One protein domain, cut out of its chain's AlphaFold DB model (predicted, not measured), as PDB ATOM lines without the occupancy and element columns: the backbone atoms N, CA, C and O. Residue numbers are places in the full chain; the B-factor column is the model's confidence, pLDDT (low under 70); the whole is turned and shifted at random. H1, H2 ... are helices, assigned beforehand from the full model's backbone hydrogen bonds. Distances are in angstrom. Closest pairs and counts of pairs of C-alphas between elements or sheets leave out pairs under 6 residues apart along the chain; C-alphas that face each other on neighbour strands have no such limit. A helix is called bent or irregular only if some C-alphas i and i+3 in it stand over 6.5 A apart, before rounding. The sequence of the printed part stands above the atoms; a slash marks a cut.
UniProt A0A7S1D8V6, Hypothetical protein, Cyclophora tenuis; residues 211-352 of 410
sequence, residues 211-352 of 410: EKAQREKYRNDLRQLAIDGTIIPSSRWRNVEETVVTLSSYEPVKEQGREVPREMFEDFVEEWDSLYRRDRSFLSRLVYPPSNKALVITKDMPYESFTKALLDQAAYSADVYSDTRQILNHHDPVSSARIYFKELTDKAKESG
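This is residues 211 to 352 of the 410 residues of the protein "Hypothetical protein" of Cyclophora tenuis (UniProt A0A7S1D8V6). One long helix, H4, is the spine of an elongated model, with two groups of helices on it: H1, H2 and H3 around its first half, and the helical hairpin of H5 and H6 together with H7 around its second half. The two groups are apart, and H7 starts beside H4 and runs away from it at a wide angle. The 142 printed residues hold seven named helices, H1 to H7 in order, and no named strand: the class is all helix. The whole is only just loose, close to compact, with a radius of gyration of the C-alphas of 17.7 A and spans of 56 by 36 by 21 A.

H1, residues 211 to 227, touches H4, residues 260 to 287, at a steep tilt of 39 degrees, the same way; the closest C-alphas, of Leu 222 and Phe 265, are 7.4 A apart. H2, residues 237 to 245, only just touches H4, with 3 pairs of C-alphas within 8 A, the closest Trp 237 and Arg 262 at 6.9 A. H3, residues 250 to 254, touches H1 with Val 253 closest to Arg 215, their C-alphas 6.2 A apart, and touches H4 with Lys 254 closest to Pro 261, at 5.9 A. H4 is the hub, touching five helices, and has a kink of 31 degrees near residue 281. H5, residues 303 to 314, touches H4 at residues 286 to 287; the C-alphas of Gln 313 and Leu 286 are closest, 6.4 A. H5 and H6, residues 318 to 329, form a hairpin at a shallow tilt of 18 degrees, opposite ways, with the C-alphas of Ala 314 and Tyr 321 closest, 4.8 A. H7, residues 336 to 351, touches H4 about perpendicular, only just, at 71 degrees; the C-alphas of Ser 336 and Tyr 276 are closest, 5.1 A. H6 and H7 touch only at the corner. Every O i to N i+4 pair is within hydrogen-bond range in H1, H3, H5, H6 and H7, against 3 of 5 in H2 and 22 of 24 in H4.

H1 begins at C-alpha 211, (47.006, -13.097, 6.722), and is 24.4 A long. H2 is irregular: C-alphas 239 and 242 are 7.5 A apart. H4 runs 39.2 A to C-alpha 287 at (54.735, 26.195, -10.985). H7, 22.5 A long, ends at C-alpha 351, (38.203, 27.965, -16.269).

The C-alphas of Glu 255 and Ser 291 are the two farthest apart, 56.1 A. The printed part has no cut, and the link from H4 to H5, residues 288 to 302, is long. Mean pLDDT of the printed part is 91.3; residue 352 is under 70.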
ATOM      1  N   GLU A 211      47.541 -14.422   6.395       96.25
ATOM      2  CA  GLU A 211      47.006 -13.097   6.722       96.25
ATOM      3  C   GLU A 211      47.850 -11.979   6.099       96.25
ATOM      4  O   GLU A 211      47.306 -11.076   5.461       96.25
ATOM      5  N   LYS A 212      49.185 -12.060   6.197       97.00
ATOM      6  CA  LYS A 212      50.101 -11.100   5.566       97.00
ATOM      7  C   LYS A 212      49.945 -11.068   4.043       97.00
ATOM      8  O   LYS A 212      49.872  -9.983   3.475       97.00
ATOM      9  N   ALA A 213      49.868 -12.228   3.390       97.69
ATOM     10  CA  ALA A 213      49.695 -12.310   1.939       97.69
ATOM     11  C   ALA A 213      48.334 -11.749   1.486       97.69
ATOM     12  O   ALA A 213      48.256 -11.054   0.475       97.69
ATOM     13  N   GLN A 214      47.266 -12.003   2.249       97.50
ATOM     14  CA  GLN A 214      45.939 -11.429   2.005       97.50
ATOM     15  C   GLN A 214      45.962  -9.900   2.135       97.50
ATOM     16  O   GLN A 214      45.468  -9.205   1.248       97.50
ATOM     17  N   ARG A 215      46.597  -9.374   3.192       97.06
ATOM     18  CA  ARG A 215      46.777  -7.929   3.403       97.06
ATOM     19  C   ARG A 215      47.590  -7.278   2.286       97.06
ATOM     20  O   ARG A 215      47.229  -6.206   1.809       97.06
ATOM     21  N   GLU A 216      48.668  -7.917   1.841       97.50
ATOM     22  CA  GLU A 216      49.488  -7.426   0.730       97.50
ATOM     23  C   GLU A 216      48.706  -7.404  -0.588       97.50
ATOM     24  O   GLU A 216      48.750  -6.408  -1.311       97.50
ATOM     25  N   LYS A 217      47.924  -8.455  -0.870       97.50
ATOM     26  CA  LYS A 217      47.024  -8.492  -2.029       97.50
ATOM     27  C   LYS A 217      46.007  -7.348  -1.979       97.50
ATOM     28  O   LYS A 217      45.853  -6.647  -2.970       97.50
ATOM     29  N   TYR A 218      45.370  -7.123  -0.832       97.69
ATOM     30  CA  TYR A 218      44.425  -6.018  -0.656       97.69
ATOM     31  C   TYR A 218      45.086  -4.651  -0.869       97.69
ATOM     32  O   TYR A 218      44.574  -3.829  -1.623       97.69
ATOM     33  N   ARG A 219      46.280  -4.429  -0.304       96.88
ATOM     34  CA  ARG A 219      47.046  -3.193  -0.530       96.88
ATOM     35  C   ARG A 219      47.409  -3.001  -2.007       96.88
ATOM     36  O   ARG A 219      47.392  -1.875  -2.491       96.88
ATOM     37  N   ASN A 220      47.701  -4.076  -2.739       96.94
ATOM     38  CA  ASN A 220      47.927  -4.013  -4.186       96.94
ATOM     39  C   ASN A 220      46.658  -3.661  -4.966       96.94
ATOM     40  O   ASN A 220      46.738  -2.858  -5.892       96.94
ATOM     41  N   ASP A 221      45.498  -4.187  -4.580       96.50
ATOM     42  CA  ASP A 221      44.230  -3.813  -5.212       96.50
ATOM     43  C   ASP A 221      43.907  -2.325  -4.960       96.50
ATOM     44  O   ASP A 221      43.512  -1.617  -5.885       96.50
ATOM     45  N   LEU A 222      44.183  -1.802  -3.755       96.56
ATOM     46  CA  LEU A 222      44.082  -0.362  -3.469       96.56
ATOM     47  C   LEU A 222      45.040   0.475  -4.332       96.56
ATOM     48  O   LEU A 222      44.644   1.512  -4.863       96.56
ATOM     49  N   ARG A 223      46.283   0.014  -4.531       96.06
ATOM     50  CA  ARG A 223      47.227   0.659  -5.461       96.06
ATOM     51  C   ARG A 223      46.675   0.708  -6.882       96.06
ATOM     52  O   ARG A 223      46.806   1.740  -7.530       96.06
ATOM     53  N   GLN A 224      46.040  -0.363  -7.360       95.38
ATOM     54  CA  GLN A 224      45.430  -0.363  -8.693       95.38
ATOM     55  C   GLN A 224      44.268   0.625  -8.783       95.38
ATOM     56  O   GLN A 224      44.244   1.442  -9.698       95.38
ATOM     57  N   LEU A 225      43.383   0.664  -7.781       95.12
ATOM     58  CA  LEU A 225      42.318   1.672  -7.727       95.12
ATOM     59  C   LEU A 225      42.866   3.110  -7.738       95.12
ATOM     60  O   LEU A 225      42.229   4.009  -8.295       95.12
ATOM     61  N   ALA A 226      44.033   3.338  -7.130       94.69
ATOM     62  CA  ALA A 226      44.712   4.630  -7.143       94.69
ATOM     63  C   ALA A 226      45.308   4.965  -8.523       94.69
ATOM     64  O   ALA A 226      45.171   6.099  -8.984       94.69
ATOM     65  N   ILE A 227      45.914   3.987  -9.206       93.75
ATOM     66  CA  ILE A 227      46.440   4.132 -10.577       93.75
ATOM     67  C   ILE A 227      45.310   4.429 -11.570       93.75
ATOM     68  O   ILE A 227      45.440   5.343 -12.388       93.75
ATOM     69  N   ASP A 228      44.182   3.728 -11.445       91.44
ATOM     70  CA  ASP A 228      42.979   3.939 -12.256       91.44
ATOM     71  C   ASP A 228      42.308   5.295 -11.965       91.44
ATOM     72  O   ASP A 228      41.454   5.767 -12.718       91.44
ATOM     73  N   GLY A 229      42.702   5.956 -10.871       89.75
ATOM     74  CA  GLY A 229      42.149   7.229 -10.426       89.75
ATOM     75  C   GLY A 229      40.759   7.112  -9.801       89.75
ATOM     76  O   GLY A 229      40.090   8.136  -9.651       89.75
ATOM     77  N   THR A 230      40.340   5.896  -9.439       91.81
ATOM     78  CA  THR A 230      39.103   5.622  -8.689       91.81
ATOM     79  C   THR A 230      39.214   6.144  -7.261       91.81
ATOM     80  O   THR A 230      38.248   6.674  -6.715       91.81
ATOM     81  N   ILE A 231      40.408   6.037  -6.672       94.75
ATOM     82  CA  ILE A 231      40.734   6.665  -5.392       94.75
ATOM     83  C   ILE A 231      41.840   7.704  -5.581       94.75
ATOM     84  O   ILE A 231      42.783   7.531  -6.348       94.75
ATOM     85  N   ILE A 232      41.695   8.816  -4.876       92.75
ATOM     86  CA  ILE A 232      42.637   9.939  -4.787       92.75
ATOM     87  C   ILE A 232      43.101  10.136  -3.333       92.75
ATOM     88  O   ILE A 232      42.422   9.641  -2.428       92.75
ATOM     89  N   PRO A 233      44.173  10.906  -3.065       93.50
ATOM     90  CA  PRO A 233      44.673  11.097  -1.699       93.50
ATOM     91  C   PRO A 233      43.648  11.678  -0.708       93.50
ATOM     92  O   PRO A 233      43.709  11.414   0.480       93.50
ATOM     93  N   SER A 234      42.648  12.429  -1.171       91.44
ATOM     94  CA  SER A 234      41.586  12.975  -0.310       91.44
ATOM     95  C   SER A 234      40.340  12.081  -0.199       91.44
ATOM     96  O   SER A 234      39.299  12.531   0.295       91.44
ATOM     97  N   SER A 235      40.407  10.832  -0.676       93.44
ATOM     98  CA  SER A 235      39.270   9.902  -0.663       93.44
ATOM     99  C   SER A 235      38.872   9.523   0.755       93.44
ATOM    100  O   SER A 235      39.707   9.348   1.633       93.44
ATOM    101  N   ARG A 236      37.570   9.347   0.978       94.00
ATOM    102  CA  ARG A 236      37.024   8.873   2.253       94.00
ATOM    103  C   ARG A 236      36.399   7.504   2.065       94.00
ATOM    104  O   ARG A 236      35.778   7.279   1.029       94.00
ATOM    105  N   TRP A 237      36.473   6.658   3.096       94.31
ATOM    106  CA  TRP A 237      35.931   5.293   3.074       94.31
ATOM    107  C   TRP A 237      34.507   5.225   2.506       94.31
ATOM    108  O   TRP A 237      34.271   4.530   1.527       94.31
ATOM    109  N   ARG A 238      33.583   6.049   3.026       93.38
ATOM    110  CA  ARG A 238      32.163   6.066   2.608       93.38
ATOM    111  C   ARG A 238      31.938   6.278   1.107       93.38
ATOM    112  O   ARG A 238      30.879   5.926   0.608       93.38
ATOM    113  N   ASN A 239      32.891   6.892   0.405       91.38
ATOM    114  CA  ASN A 239      32.759   7.195  -1.020       91.38
ATOM    115  C   ASN A 239      33.249   6.048  -1.911       91.38
ATOM    116  O   ASN A 239      32.976   6.054  -3.106       91.38
ATOM    117  N   VAL A 240      34.024   5.117  -1.354       92.50
ATOM    118  CA  VAL A 240      34.726   4.070  -2.111       92.50
ATOM    119  C   VAL A 240      34.432   2.670  -1.584       92.50
ATOM    120  O   VAL A 240      34.805   1.697  -2.227       92.50
ATOM    121  N   GLU A 241      33.750   2.562  -0.442       92.81
ATOM    122  CA  GLU A 241      33.367   1.310   0.211       92.81
ATOM    123  C   GLU A 241      32.665   0.357  -0.756       92.81
ATOM    124  O   GLU A 241      33.058  -0.800  -0.855       92.81
ATOM    125  N   GLU A 242      31.696   0.844  -1.535       92.62
ATOM    126  CA  GLU A 242      30.952   0.016  -2.489       92.62
ATOM    127  C   GLU A 242      31.876  -0.617  -3.542       92.62
ATOM    128  O   GLU A 242      31.753  -1.800  -3.844       92.62
ATOM    129  N   THR A 243      32.876   0.124  -4.026       92.75
ATOM    130  CA  THR A 243      33.888  -0.395  -4.956       92.75
ATOM    131  C   THR A 243      34.853  -1.351  -4.257       92.75
ATOM    132  O   THR A 243      35.150  -2.427  -4.771       92.75
ATOM    133  N   VAL A 244      35.340  -0.986  -3.071       92.38
ATOM    134  CA  VAL A 244      36.346  -1.752  -2.323       92.38
ATOM    135  C   VAL A 244      35.794  -3.099  -1.848       92.38
ATOM    136  O   VAL A 244      36.506  -4.099  -1.891       92.38
ATOM    137  N   VAL A 245      34.516  -3.165  -1.470       93.81
ATOM    138  CA  VAL A 245      33.841  -4.405  -1.051       93.81
ATOM    139  C   VAL A 245      33.741  -5.420  -2.195       93.81
ATOM    140  O   VAL A 245      33.740  -6.624  -1.945       93.81
ATOM    141  N   THR A 246      33.709  -4.974  -3.457       93.81
ATOM    142  CA  THR A 246      33.675  -5.884  -4.620       93.81
ATOM    143  C   THR A 246      35.016  -6.567  -4.909       93.81
ATOM    144  O   THR A 246      35.070  -7.508  -5.704       93.81
ATOM    145  N   LEU A 247      36.108  -6.131  -4.268       93.12
ATOM    146  CA  LEU A 247      37.436  -6.691  -4.491       93.12
ATOM    147  C   LEU A 247      37.536  -8.121  -3.952       93.12
ATOM    148  O   LEU A 247      37.190  -8.413  -2.808       93.12
ATOM    149  N   SER A 248      38.145  -9.013  -4.738       93.50
ATOM    150  CA  SER A 248      38.384 -10.408  -4.324       93.50
ATOM    151  C   SER A 248      39.279 -10.554  -3.082       93.50
ATOM    152  O   SER A 248      39.370 -11.634  -2.502       93.50
ATOM    153  N   SER A 249      40.006  -9.500  -2.710       95.00
ATOM    154  CA  SER A 249      40.881  -9.441  -1.539       95.00
ATOM    155  C   SER A 249      40.192  -8.904  -0.280       95.00
ATOM    156  O   SER A 249      40.755  -9.053   0.801       95.00
ATOM    157  N   TYR A 250      38.982  -8.340  -0.392       95.19
ATOM    158  CA  TYR A 250      38.271  -7.715   0.725       95.19
ATOM    159  C   TYR A 250      37.813  -8.732   1.781       95.19
ATOM    160  O   TYR A 250      38.181  -8.609   2.949       95.19
ATOM    161  N   GLU A 251      37.064  -9.767   1.382       95.44
ATOM    162  CA  GLU A 251      36.542 -10.777   2.323       95.44
ATOM    163  C   GLU A 251      37.654 -11.479   3.134       95.44
ATOM    164  O   GLU A 251      37.560 -11.494   4.361       95.44
ATOM    165  N   PRO A 252      38.769 -11.948   2.532       95.56
ATOM    166  CA  PRO A 252      39.873 -12.536   3.298       95.56
ATOM    167  C   PRO A 252      40.490 -11.608   4.354       95.56
ATOM    168  O   PRO A 252      40.974 -12.077   5.381       95.56
ATOM    169  N   VAL A 253      40.507 -10.292   4.118       96.25
ATOM    170  CA  VAL A 253      41.007  -9.314   5.099       96.25
ATOM    171  C   VAL A 253      39.956  -9.036   6.175       96.25
ATOM    172  O   VAL A 253      40.298  -8.935   7.352       96.25
ATOM    173  N   LYS A 254      38.673  -8.990   5.807       96.19
ATOM    174  CA  LYS A 254      37.543  -8.824   6.733       96.19
ATOM    175  C   LYS A 254      37.414  -9.984   7.722       96.19
ATOM    176  O   LYS A 254      37.054  -9.759   8.877       96.19
ATOM    177  N   GLU A 255      37.751 -11.207   7.316       94.75
ATOM    178  CA  GLU A 255      37.808 -12.376   8.211       94.75
ATOM    179  C   GLU A 255      38.824 -12.208   9.357       94.75
ATOM    180  O   GLU A 255      38.669 -12.814  10.417       94.75
ATOM    181  N   GLN A 256      39.839 -11.354   9.183       93.06
ATOM    182  CA  GLN A 256      40.824 -11.041  10.225       93.06
ATOM    183  C   GLN A 256      40.279 -10.052  11.268       93.06
ATOM    184  O   GLN A 256      40.812  -9.961  12.372       93.06
ATOM    185  N   GLY A 257      39.217  -9.322  10.924       93.75
ATOM    186  CA  GLY A 257      38.529  -8.356  11.767       93.75
ATOM    187  C   GLY A 257      37.665  -7.423  10.918       93.75
ATOM    188  O   GLY A 257      38.080  -6.986   9.848       93.75
ATOM    189  N   ARG A 258      36.457  -7.097  11.398       92.44
ATOM    190  CA  ARG A 258      35.460  -6.345  10.612       92.44
ATOM    191  C   ARG A 258      35.953  -4.970  10.148       92.44
ATOM    192  O   ARG A 258      35.659  -4.596   9.020       92.44
ATOM    193  N   GLU A 259      36.706  -4.261  10.985       94.25
ATOM    194  CA  GLU A 259      37.231  -2.920  10.678       94.25
ATOM    195  C   GLU A 259      38.576  -2.953   9.929       94.25
ATOM    196  O   GLU A 259      38.973  -1.951   9.344       94.25
ATOM    197  N   VAL A 260      39.259  -4.106   9.860       96.12
ATOM    198  CA  VAL A 260      40.620  -4.214   9.297       96.12
ATOM    199  C   VAL A 260      40.706  -3.726   7.842       96.12
ATOM    200  O   VAL A 260      41.630  -2.973   7.539       96.12
ATOM    201  N   PRO A 261      39.783  -4.076   6.917       96.50
ATOM    202  CA  PRO A 261      39.838  -3.547   5.551       96.50
ATOM    203  C   PRO A 261      39.732  -2.019   5.484       96.50
ATOM    204  O   PRO A 261      40.349  -1.396   4.617       96.50
ATOM    205  N   ARG A 262      38.944  -1.427   6.388       96.25
ATOM    206  CA  ARG A 262      38.736   0.016   6.464       96.25
ATOM    207  C   ARG A 262      39.959   0.713   7.043       96.25
ATOM    208  O   ARG A 262      40.441   1.644   6.413       96.25
ATOM    209  N   GLU A 263      40.483   0.234   8.170       97.19
ATOM    210  CA  GLU A 263      41.727   0.738   8.772       97.19
ATOM    211  C   GLU A 263      42.868   0.701   7.749       97.19
ATOM    212  O   GLU A 263      43.510   1.710   7.489       97.19
ATOM    213  N   MET A 264      43.039  -0.427   7.050       96.88
ATOM    214  CA  MET A 264      44.062  -0.563   6.011       96.88
ATOM    215  C   MET A 264      43.889   0.407   4.836       96.88
ATOM    216  O   MET A 264      44.880   0.818   4.231       96.88
ATOM    217  N   PHE A 265      42.648   0.731   4.469       97.25
ATOM    218  CA  PHE A 265      42.373   1.740   3.452       97.25
ATOM    219  C   PHE A 265      42.692   3.147   3.961       97.25
ATOM    220  O   PHE A 265      43.328   3.915   3.243       97.25
ATOM    221  N   GLU A 266      42.245   3.482   5.171       96.94
ATOM    222  CA  GLU A 266      42.471   4.790   5.788       96.94
ATOM    223  C   GLU A 266      43.977   5.040   5.957       96.94
ATOM    224  O   GLU A 266      44.453   6.069   5.484       96.94
ATOM    225  N   ASP A 267      44.736   4.058   6.454       97.19
ATOM    226  CA  ASP A 267      46.202   4.101   6.546       97.19
ATOM    227  C   ASP A 267      46.858   4.328   5.173       97.19
ATOM    228  O   ASP A 267      47.754   5.161   5.022       97.19
ATOM    229  N   PHE A 268      46.418   3.587   4.148       96.88
ATOM    230  CA  PHE A 268      46.950   3.709   2.788       96.88
ATOM    231  C   PHE A 268      46.717   5.110   2.208       96.88
ATOM    232  O   PHE A 268      47.619   5.693   1.601       96.88
ATOM    233  N   VAL A 269      45.512   5.656   2.385       96.31
ATOM    234  CA  VAL A 269      45.160   6.987   1.887       96.31
ATOM    235  C   VAL A 269      45.839   8.084   2.701       96.31
ATOM    236  O   VAL A 269      46.311   9.047   2.107       96.31
ATOM    237  N   GLU A 270      45.946   7.945   4.022       96.31
ATOM    238  CA  GLU A 270      46.622   8.915   4.887       96.31
ATOM    239  C   GLU A 270      48.119   9.014   4.570       96.31
ATOM    240  O   GLU A 270      48.643  10.120   4.412       96.31
ATOM    241  N   GLU A 271      48.800   7.875   4.398       95.56
ATOM    242  CA  GLU A 271      50.203   7.834   3.970       95.56
ATOM    243  C   GLU A 271      50.377   8.554   2.622       95.56
ATOM    244  O   GLU A 271      51.264   9.398   2.457       95.56
ATOM    245  N   TRP A 272      49.480   8.281   1.671       95.75
ATOM    246  CA  TRP A 272      49.521   8.885   0.343       95.75
ATOM    247  C   TRP A 272      49.187  10.387   0.349       95.75
ATOM    248  O   TRP A 272      49.855  11.167  -0.334       95.75
ATOM    249  N   ASP A 273      48.209  10.825   1.144       95.06
ATOM    250  CA  ASP A 273      47.830  12.234   1.311       95.06
ATOM    251  C   ASP A 273      48.921  13.038   2.010       95.06
ATOM    252  O   ASP A 273      49.228  14.152   1.591       95.06
ATOM    253  N   SER A 274      49.567  12.466   3.025       94.56
ATOM    254  CA  SER A 274      50.700  13.095   3.706       94.56
ATOM    255  C   SER A 274      51.853  13.372   2.732       94.56
ATOM    256  O   SER A 274      52.352  14.504   2.652       94.56
ATOM    257  N   LEU A 275      52.210  12.376   1.909       93.50
ATOM    258  CA  LEU A 275      53.202  12.529   0.841       93.50
ATOM    259  C   LEU A 275      52.770  13.589  -0.179       93.50
ATOM    260  O   LEU A 275      53.541  14.505  -0.484       93.50
ATOM    261  N   TYR A 276      51.522  13.520  -0.656       95.31
ATOM    262  CA  TYR A 276      51.008  14.477  -1.629       95.31
ATOM    263  C   TYR A 276      51.009  15.904  -1.082       95.31
ATOM    264  O   TYR A 276      51.482  16.804  -1.765       95.31
ATOM    265  N   ARG A 277      50.541  16.146   0.146       94.06
ATOM    266  CA  ARG A 277      50.508  17.488   0.756       94.06
ATOM    267  C   ARG A 277      51.898  18.100   0.863       94.06
ATOM    268  O   ARG A 277      52.074  19.275   0.519       94.06
ATOM    269  N   ARG A 278      52.882  17.309   1.303       92.81
ATOM    270  CA  ARG A 278      54.281  17.739   1.392       92.81
ATOM    271  C   ARG A 278      54.792  18.170   0.019       92.81
ATOM    272  O   ARG A 278      55.199  19.324  -0.152       92.81
ATOM    273  N   ASP A 279      54.696  17.280  -0.962       94.75
ATOM    274  CA  ASP A 279      55.235  17.485  -2.306       94.75
ATOM    275  C   ASP A 279      54.461  18.569  -3.070       94.75
ATOM    276  O   ASP A 279      55.042  19.383  -3.787       94.75
ATOM    277  N   ARG A 280      53.144  18.656  -2.876       93.75
ATOM    278  CA  ARG A 280      52.272  19.656  -3.497       93.75
ATOM    279  C   ARG A 280      52.700  21.075  -3.135       93.75
ATOM    280  O   ARG A 280      52.650  21.962  -3.989       93.75
ATOM    281  N   SER A 281      53.113  21.309  -1.889       91.12
ATOM    282  CA  SER A 281      53.603  22.624  -1.454       91.12
ATOM    283  C   SER A 281      54.880  23.043  -2.197       91.12
ATOM    284  O   SER A 281      55.084  24.225  -2.479       91.12
ATOM    285  N   PHE A 282      55.732  22.071  -2.524       93.12
ATOM    286  CA  PHE A 282      56.966  22.255  -3.275       93.12
ATOM    287  C   PHE A 282      56.670  22.464  -4.765       93.12
ATOM    288  O   PHE A 282      57.055  23.484  -5.336       93.12
ATOM    289  N   LEU A 283      55.872  21.580  -5.371       93.19
ATOM    290  CA  LEU A 283      55.454  21.678  -6.771       93.19
ATOM    291  C   LEU A 283      54.709  22.988  -7.062       93.19
ATOM    292  O   LEU A 283      54.915  23.606  -8.104       93.19
ATOM    293  N   SER A 284      53.877  23.462  -6.131       92.00
ATOM    294  CA  SER A 284      53.179  24.743  -6.275       92.00
ATOM    295  C   SER A 284      54.134  25.933  -6.352       92.00
ATOM    296  O   SER A 284      53.858  26.868  -7.102       92.00
ATOM    297  N   ARG A 285      55.248  25.904  -5.608       90.81
ATOM    298  CA  ARG A 285      56.277  26.955  -5.646       90.81
ATOM    299  C   ARG A 285      57.069  26.938  -6.954       90.81
ATOM    300  O   ARG A 285      57.453  28.001  -7.426       90.81
ATOM    301  N   LEU A 286      57.260  25.763  -7.555       89.06
ATOM    302  CA  LEU A 286      57.904  25.623  -8.866       89.06
ATOM    303  C   LEU A 286      57.004  26.058 -10.027       89.06
ATOM    304  O   LEU A 286      57.484  26.648 -10.990       89.06
ATOM    305  N   VAL A 287      55.698  25.785  -9.946       89.12
ATOM    306  CA  VAL A 287      54.735  26.195 -10.985       89.12
ATOM    307  C   VAL A 287      54.441  27.694 -10.924       89.12
ATOM    308  O   VAL A 287      54.347  28.338 -11.970       89.12
ATOM    309  N   TYR A 288      54.340  28.259  -9.717       87.69
ATOM    310  CA  TYR A 288      54.075  29.681  -9.482       87.69
ATOM    311  C   TYR A 288      55.224  30.342  -8.697       87.69
ATOM    312  O   TYR A 288      55.036  30.728  -7.538       87.69
ATOM    313  N   PRO A 289      56.423  30.464  -9.293       83.62
ATOM    314  CA  PRO A 289      57.561  31.081  -8.634       83.62
ATOM    315  C   PRO A 289      57.325  32.590  -8.446       83.62
ATOM    316  O   PRO A 289      56.767  33.242  -9.327       83.62
ATOM    317  N   PRO A 290      57.768  33.179  -7.322       74.56
ATOM    318  CA  PRO A 290      57.560  34.602  -7.039       74.56
ATOM    319  C   PRO A 290      58.427  35.535  -7.899       74.56
ATOM    320  O   PRO A 290      58.068  36.691  -8.098       74.56
ATOM    321  N   SER A 291      59.568  35.052  -8.394       72.00
ATOM    322  CA  SER A 291      60.569  35.839  -9.131       72.00
ATOM    323  C   SER A 291      60.631  35.534 -10.631       72.00
ATOM    324  O   SER A 291      61.163  36.342 -11.388       72.00
ATOM    325  N   ASN A 292      60.083  34.397 -11.069       73.38
ATOM    326  CA  ASN A 292      60.125  33.928 -12.455       73.38
ATOM    327  C   ASN A 292      58.721  33.867 -13.065       73.38
ATOM    328  O   ASN A 292      57.705  33.916 -12.373       73.38
ATOM    329  N   LYS A 293      58.649  33.742 -14.394       77.25
ATOM    330  CA  LYS A 293      57.369  33.570 -15.087       77.25
ATOM    331  C   LYS A 293      56.746  32.224 -14.701       77.25
ATOM    332  O   LYS A 293      57.385  31.184 -14.856       77.25
ATOM    333  N   ALA A 294      55.495  32.264 -14.242       81.06
ATOM    334  CA  ALA A 294      54.720  31.071 -13.924       81.06
ATOM    335  C   ALA A 294      54.579  30.136 -15.132       81.06
ATOM    336  O   ALA A 294      54.462  30.583 -16.278       81.06
ATOM    337  N   LEU A 295      54.566  28.833 -14.856       81.12
ATOM    338  CA  LEU A 295      54.310  27.811 -15.863       81.12
ATOM    339  C   LEU A 295      52.853  27.905 -16.328       81.12
ATOM    340  O   LEU A 295      51.920  27.838 -15.529       81.12
ATOM    341  N   VAL A 296      52.660  28.056 -17.638       79.31
ATOM    342  CA  VAL A 296      51.328  28.078 -18.254       79.31
ATOM    343  C   VAL A 296      50.941  26.649 -18.606       79.31
ATOM    344  O   VAL A 296      51.575  26.032 -19.458       79.31
ATOM    345  N   ILE A 297      49.895  26.135 -17.962       81.25
ATOM    346  CA  ILE A 297      49.357  24.799 -18.228       81.25
ATOM    347  C   ILE A 297      48.111  24.948 -19.095       81.25
ATOM    348  O   ILE A 297      47.172  25.657 -18.737       81.25
ATOM    349  N   THR A 298      48.127  24.307 -20.259       79.12
ATOM    350  CA  THR A 298      47.022  24.296 -21.225       79.12
ATOM    351  C   THR A 298      46.218  23.000 -21.110       79.12
ATOM    352  O   THR A 298      46.737  21.987 -20.642       79.12
ATOM    353  N   LYS A 299      44.947  23.018 -21.548       77.31
ATOM    354  CA  LYS A 299      44.016  21.874 -21.434       77.31
ATOM    355  C   LYS A 299      44.536  20.586 -22.099       77.31
ATOM    356  O   LYS A 299      44.231  19.502 -21.612       77.31
ATOM    357  N   ASP A 300      45.337  20.730 -23.157       80.81
ATOM    358  CA  ASP A 300      45.855  19.630 -23.987       80.81
ATOM    359  C   ASP A 300      47.353  19.355 -23.767       80.81
ATOM    360  O   ASP A 300      47.993  18.664 -24.562       80.81
ATOM    361  N   MET A 301      47.957  19.920 -22.714       85.88
ATOM    362  CA  MET A 301      49.363  19.664 -22.403       85.88
ATOM    363  C   MET A 301      49.567  18.169 -22.080       85.88
ATOM    364  O   MET A 301      48.828  17.621 -21.265       85.88
ATOM    365  N   PRO A 302      50.563  17.476 -22.661       91.62
ATOM    366  CA  PRO A 302      50.891  16.115 -22.250       91.62
ATOM    367  C   PRO A 302      51.743  16.124 -20.973       91.62
ATOM    368  O   PRO A 302      52.563  17.023 -20.763       91.62
ATOM    369  N   TYR A 303      51.606  15.083 -20.143       90.31
ATOM    370  CA  TYR A 303      52.332  14.973 -18.868       90.31
ATOM    371  C   TYR A 303      53.856  15.091 -19.042       90.31
ATOM    372  O   TYR A 303      54.513  15.776 -18.266       90.31
ATOM    373  N   GLU A 304      54.427  14.510 -20.099       92.00
ATOM    374  CA  GLU A 304      55.868  14.595 -20.387       92.00
ATOM    375  C   GLU A 304      56.348  16.044 -20.572       92.00
ATOM    376  O   GLU A 304      57.399  16.429 -20.053       92.00
ATOM    377  N   SER A 305      55.544  16.884 -21.234       91.00
ATOM    378  CA  SER A 305      55.864  18.308 -21.402       91.00
ATOM    379  C   SER A 305      55.836  19.047 -20.068       91.00
ATOM    380  O   SER A 305      56.718  19.862 -19.804       91.00
ATOM    381  N   PHE A 306      54.883  18.712 -19.195       91.88
ATOM    382  CA  PHE A 306      54.844  19.236 -17.832       91.88
ATOM    383  C   PHE A 306      56.077  18.818 -17.018       91.88
ATOM    384  O   PHE A 306      56.681  19.660 -16.356       91.88
ATOM    385  N   THR A 307      56.509  17.555 -17.109       93.12
ATOM    386  CA  THR A 307      57.703  17.089 -16.382       93.12
ATOM    387  C   THR A 307      58.977  17.794 -16.828       93.12
ATOM    388  O   THR A 307      59.787  18.180 -15.987       93.12
ATOM    389  N   LYS A 308      59.131  18.032 -18.137       92.19
ATOM    390  CA  LYS A 308      60.275  18.766 -18.677       92.19
ATOM    391  C   LYS A 308      60.271  20.213 -18.184       92.19
ATOM    392  O   LYS A 308      61.280  20.691 -17.688       92.19
ATOM    393  N   ALA A 309      59.111  20.869 -18.236       90.38
ATOM    394  CA  ALA A 309      58.961  22.242 -17.775       90.38
ATOM    395  C   ALA A 309      59.222  22.404 -16.264       90.38
ATOM    396  O   ALA A 309      59.810  23.401 -15.852       90.38
ATOM    397  N   LEU A 310      58.825  21.425 -15.441       91.50
ATOM    398  CA  LEU A 310      59.155  21.402 -14.013       91.50
ATOM    399  C   LEU A 310      60.661  21.274 -13.764       91.50
ATOM    400  O   LEU A 310      61.193  21.989 -12.920       91.50
ATOM    401  N   LEU A 311      61.348  20.385 -14.489       93.19
ATOM    402  CA  LEU A 311      62.796  20.199 -14.356       93.19
ATOM    403  C   LEU A 311      63.577  21.439 -14.812       93.19
ATOM    404  O   LEU A 311      64.515  21.844 -14.129       93.19
ATOM    405  N   ASP A 312      63.149  22.077 -15.902       90.81
ATOM    406  CA  ASP A 312      63.738  23.331 -16.380       90.81
ATOM    407  C   ASP A 312      63.557  24.457 -15.342       90.81
ATOM    408  O   ASP A 312      64.493  25.206 -15.067       90.81
ATOM    409  N   GLN A 313      62.385  24.544 -14.696       87.75
ATOM    410  CA  GLN A 313      62.145  25.495 -13.601       87.75
ATOM    411  C   GLN A 313      62.929  25.165 -12.331       87.75
ATOM    412  O   GLN A 313      63.227  26.070 -11.563       87.75
ATOM    413  N   ALA A 314      63.266  23.900 -12.093       91.00
ATOM    414  CA  ALA A 314      64.064  23.475 -10.946       91.00
ATOM    415  C   ALA A 314      65.580  23.649 -11.163       91.00
ATOM    416  O   ALA A 314      66.350  23.545 -10.211       91.00
ATOM    417  N   ALA A 315      66.027  23.944 -12.391       90.81
ATOM    418  CA  ALA A 315      67.441  23.956 -12.775       90.81
ATOM    419  C   ALA A 315      68.293  25.053 -12.102       90.81
ATOM    420  O   ALA A 315      69.518  25.027 -12.216       90.81
ATOM    421  N   TYR A 316      67.685  26.006 -11.385       89.19
ATOM    422  CA  TYR A 316      68.422  27.043 -10.650       89.19
ATOM    423  C   TYR A 316      69.165  26.512  -9.412       89.19
ATOM    424  O   TYR A 316      70.035  27.205  -8.890       89.19
ATOM    425  N   SER A 317      68.817  25.318  -8.915       92.06
ATOM    426  CA  SER A 317      69.470  24.687  -7.764       92.06
ATOM    427  C   SER A 317      69.562  23.172  -7.947       92.06
ATOM    428  O   SER A 317      68.581  22.519  -8.301       92.06
ATOM    429  N   ALA A 318      70.738  22.607  -7.666       92.31
ATOM    430  CA  ALA A 318      70.973  21.168  -7.759       92.31
ATOM    431  C   ALA A 318      70.078  20.368  -6.794       92.31
ATOM    432  O   ALA A 318      69.546  19.328  -7.183       92.31
ATOM    433  N   ASP A 319      69.855  20.885  -5.583       92.88
ATOM    434  CA  ASP A 319      69.014  20.240  -4.567       92.88
ATOM    435  C   ASP A 319      67.546  20.214  -5.016       92.88
ATOM    436  O   ASP A 319      66.906  19.167  -5.036       92.88
ATOM    437  N   VAL A 320      67.040  21.350  -5.508       92.75
ATOM    438  CA  VAL A 320      65.660  21.477  -6.010       92.75
ATOM    439  C   VAL A 320      65.440  20.591  -7.236       92.75
ATOM    440  O   VAL A 320      64.387  19.963  -7.371       92.75
ATOM    441  N   TYR A 321      66.427  20.501  -8.128       93.94
ATOM    442  CA  TYR A 321      66.381  19.602  -9.276       93.94
ATOM    443  C   TYR A 321      66.327  18.128  -8.845       93.94
ATOM    444  O   TYR A 321      65.526  17.356  -9.380       93.94
ATOM    445  N   SER A 322      67.141  17.743  -7.856       93.31
ATOM    446  CA  SER A 322      67.144  16.394  -7.283       93.31
ATOM    447  C   SER A 322      65.795  16.043  -6.650       93.31
ATOM    448  O   SER A 322      65.206  15.019  -7.004       93.31
ATOM    449  N   ASP A 323      65.258  16.922  -5.803       93.38
ATOM    450  CA  ASP A 323      63.960  16.739  -5.142       93.38
ATOM    451  C   ASP A 323      62.821  16.629  -6.165       93.38
ATOM    452  O   ASP A 323      61.966  15.744  -6.086       93.38
ATOM    453  N   THR A 324      62.843  17.473  -7.203       93.06
ATOM    454  CA  THR A 324      61.873  17.416  -8.308       93.06
ATOM    455  C   THR A 324      61.939  16.069  -9.022       93.06
ATOM    456  O   THR A 324      60.908  15.447  -9.279       93.06
ATOM    457  N   ARG A 325      63.147  15.572  -9.308       94.00
ATOM    458  CA  ARG A 325      63.343  14.264  -9.942       94.00
ATOM    459  C   ARG A 325      62.869  13.118  -9.047       94.00
ATOM    460  O   ARG A 325      62.279  12.167  -9.558       94.00
ATOM    461  N   GLN A 326      63.083  13.206  -7.737       93.62
ATOM    462  CA  GLN A 326      62.597  12.215  -6.778       93.62
ATOM    463  C   GLN A 326      61.065  12.147  -6.775       93.62
ATOM    464  O   GLN A 326      60.509  11.056  -6.890       93.62
ATOM    465  N   ILE A 327      60.384  13.298  -6.739       93.88
ATOM    466  CA  ILE A 327      58.916  13.368  -6.795       93.88
ATOM    467  C   ILE A 327      58.386  12.812  -8.125       93.88
ATOM    468  O   ILE A 327      57.393  12.088  -8.144       93.88
ATOM    469  N   LEU A 328      59.045  13.119  -9.248       92.94
ATOM    470  CA  LEU A 328      58.647  12.633 -10.576       92.94
ATOM    471  C   LEU A 328      58.771  11.108 -10.725       92.94
ATOM    472  O   LEU A 328      57.925  10.499 -11.385       92.94
ATOM    473  N   ASN A 329      59.792  10.513 -10.105       91.56
ATOM    474  CA  ASN A 329      60.086   9.078 -10.170       91.56
ATOM    475  C   ASN A 329      59.349   8.245  -9.107       91.56
ATOM    476  O   ASN A 329      59.454   7.018  -9.109       91.56
ATOM    477  N   HIS A 330      58.627   8.874  -8.178       90.44
ATOM    478  CA  HIS A 330      57.875   8.157  -7.153       90.44
ATOM    479  C   HIS A 330      56.587   7.566  -7.740       90.44
ATOM    480  O   HIS A 330      55.624   8.288  -7.974       90.44
ATOM    481  N   HIS A 331      56.551   6.258  -7.997       84.06
ATOM    482  CA  HIS A 331      55.434   5.613  -8.700       84.06
ATOM    483  C   HIS A 331      54.442   4.852  -7.806       84.06
ATOM    484  O   HIS A 331      53.499   4.299  -8.351       84.06
ATOM    485  N   ASP A 332      54.610   4.823  -6.479       85.62
ATOM    486  CA  ASP A 332      53.710   4.088  -5.571       85.62
ATOM    487  C   ASP A 332      52.837   5.046  -4.728       85.62
ATOM    488  O   ASP A 332      53.388   5.877  -4.013       85.62
ATOM    489  N   PRO A 333      51.496   4.986  -4.785       85.75
ATOM    490  CA  PRO A 333      50.713   4.380  -5.861       85.75
ATOM    491  C   PRO A 333      50.707   5.241  -7.139       85.75
ATOM    492  O   PRO A 333      50.627   4.713  -8.241       85.75
ATOM    493  N   VAL A 334      50.800   6.571  -7.013       91.56
ATOM    494  CA  VAL A 334      50.906   7.525  -8.131       91.56
ATOM    495  C   VAL A 334      51.727   8.730  -7.672       91.56
ATOM    496  O   VAL A 334      51.557   9.205  -6.548       91.56
ATOM    497  N   SER A 335      52.598   9.254  -8.543       93.69
ATOM    498  CA  SER A 335      53.457  10.394  -8.206       93.69
ATOM    499  C   SER A 335      52.656  11.649  -7.864       93.69
ATOM    500  O   SER A 335      51.701  12.009  -8.561       93.69
ATOM    501  N   SER A 336      53.107  12.390  -6.848       93.69
ATOM    502  CA  SER A 336      52.523  13.683  -6.472       93.69
ATOM    503  C   SER A 336      52.483  14.659  -7.653       93.69
ATOM    504  O   SER A 336      51.540  15.434  -7.793       93.69
ATOM    505  N   ALA A 337      53.464  14.578  -8.561       92.81
ATOM    506  CA  ALA A 337      53.496  15.364  -9.790       92.81
ATOM    507  C   ALA A 337      52.368  15.009 -10.772       92.81
ATOM    508  O   ALA A 337      51.782  15.917 -11.357       92.81
ATOM    509  N   ARG A 338      52.024  13.723 -10.941       93.25
ATOM    510  CA  ARG A 338      50.882  13.299 -11.776       93.25
ATOM    511  C   ARG A 338      49.559  13.777 -11.193       93.25
ATOM    512  O   ARG A 338      48.722  14.284 -11.936       93.25
ATOM    513  N   ILE A 339      49.393  13.650  -9.878       92.75
ATOM    514  CA  ILE A 339      48.185  14.099  -9.171       92.75
ATOM    515  C   ILE A 339      48.036  15.616  -9.319       92.75
ATOM    516  O   ILE A 339      46.980  16.101  -9.724       92.75
ATOM    517  N   TYR A 340      49.119  16.362  -9.085       93.44
ATOM    518  CA  TYR A 340      49.118  17.817  -9.204       93.44
ATOM    519  C   TYR A 340      48.879  18.286 -10.645       93.44
ATOM    520  O   TYR A 340      48.117  19.223 -10.875       93.44
ATOM    521  N   PHE A 341      49.466  17.605 -11.632       92.25
ATOM    522  CA  PHE A 341      49.225  17.883 -13.047       92.25
ATOM    523  C   PHE A 341      47.751  17.702 -13.432       92.25
ATOM    524  O   PHE A 341      47.185  18.562 -14.112       92.25
ATOM    525  N   LYS A 342      47.117  16.617 -12.967       90.31
ATOM    526  CA  LYS A 342      45.684  16.371 -13.171       90.31
ATOM    527  C   LYS A 342      44.846  17.491 -12.545       90.31
ATOM    528  O   LYS A 342      44.033  18.082 -13.244       90.31
ATOM    529  N   GLU A 343      45.140  17.879 -11.299       90.56
ATOM    530  CA  GLU A 343      44.458  18.987 -10.606       90.56
ATOM    531  C   GLU A 343      44.537  20.313 -11.390       90.56
ATOM    532  O   GLU A 343      43.554  21.047 -11.497       90.56
ATOM    533  N   LEU A 344      45.704  20.638 -11.956       88.94
ATOM    534  CA  LEU A 344      45.897  21.863 -12.740       88.94
ATOM    535  C   LEU A 344      45.194  21.803 -14.098       88.94
ATOM    536  O   LEU A 344      44.634  22.806 -14.540       88.94
ATOM    537  N   THR A 345      45.205  20.638 -14.743       88.31
ATOM    538  CA  THR A 345      44.535  20.423 -16.031       88.31
ATOM    539  C   THR A 345      43.018  20.505 -15.878       88.31
ATOM    540  O   THR A 345      42.357  21.138 -16.699       88.31
ATOM    541  N   ASP A 346      42.463  19.938 -14.806       86.12
ATOM    542  CA  ASP A 346      41.030  20.002 -14.510       86.12
ATOM    543  C   ASP A 346      40.597  21.449 -14.213       86.12
ATOM    544  O   ASP A 346      39.651  21.944 -14.824       86.12
ATOM    545  N   LYS A 347      41.381  22.211 -13.432       86.12
ATOM    546  CA  LYS A 347      41.157  23.662 -13.246       86.12
ATOM    547  C   LYS A 347      41.245  24.460 -14.549       86.12
ATOM    548  O   LYS A 347      40.489  25.412 -14.757       86.12
ATOM    549  N   ALA A 348      42.175  24.111 -15.438       82.88
ATOM    550  CA  ALA A 348      42.290  24.749 -16.748       82.88
ATOM    551  C   ALA A 348      41.068  24.437 -17.630       82.88
ATOM    552  O   ALA A 348      40.599  25.314 -18.354       82.88
ATOM    553  N   LYS A 349      40.520  23.216 -17.551       81.44
ATOM    554  CA  LYS A 349      39.288  22.821 -18.248       81.44
ATOM    555  C   LYS A 349      38.083  23.608 -17.745       81.44
ATOM    556  O   LYS A 349      37.428  24.235 -18.581       81.44
ATOM    557  N   GLU A 350      37.890  23.657 -16.427       78.00
ATOM    558  CA  GLU A 350      36.814  24.392 -15.746       78.00
ATOM    559  C   GLU A 350      36.870  25.903 -16.020       78.00
ATOM    560  O   GLU A 350      35.858  26.518 -16.328       78.00
ATOM    561  N   SER A 351      38.055  26.522 -15.994       71.44
ATOM    562  CA  SER A 351      38.203  27.965 -16.269       71.44
ATOM    563  C   SER A 351      37.941  28.365 -17.727       71.44
ATOM    564  O   SER A 351      37.743  29.548 -18.008       71.44
ATOM    565  N   GLY A 352      37.899  27.402 -18.654       57.16
ATOM    566  CA  GLY A 352      37.453  27.618 -20.030       57.16
ATOM    567  C   GLY A 352      35.987  27.251 -20.300       57.16
ATOM    568  O   GLY A 352      35.584  27.332 -21.456       57.16
TER     569      GLY A 352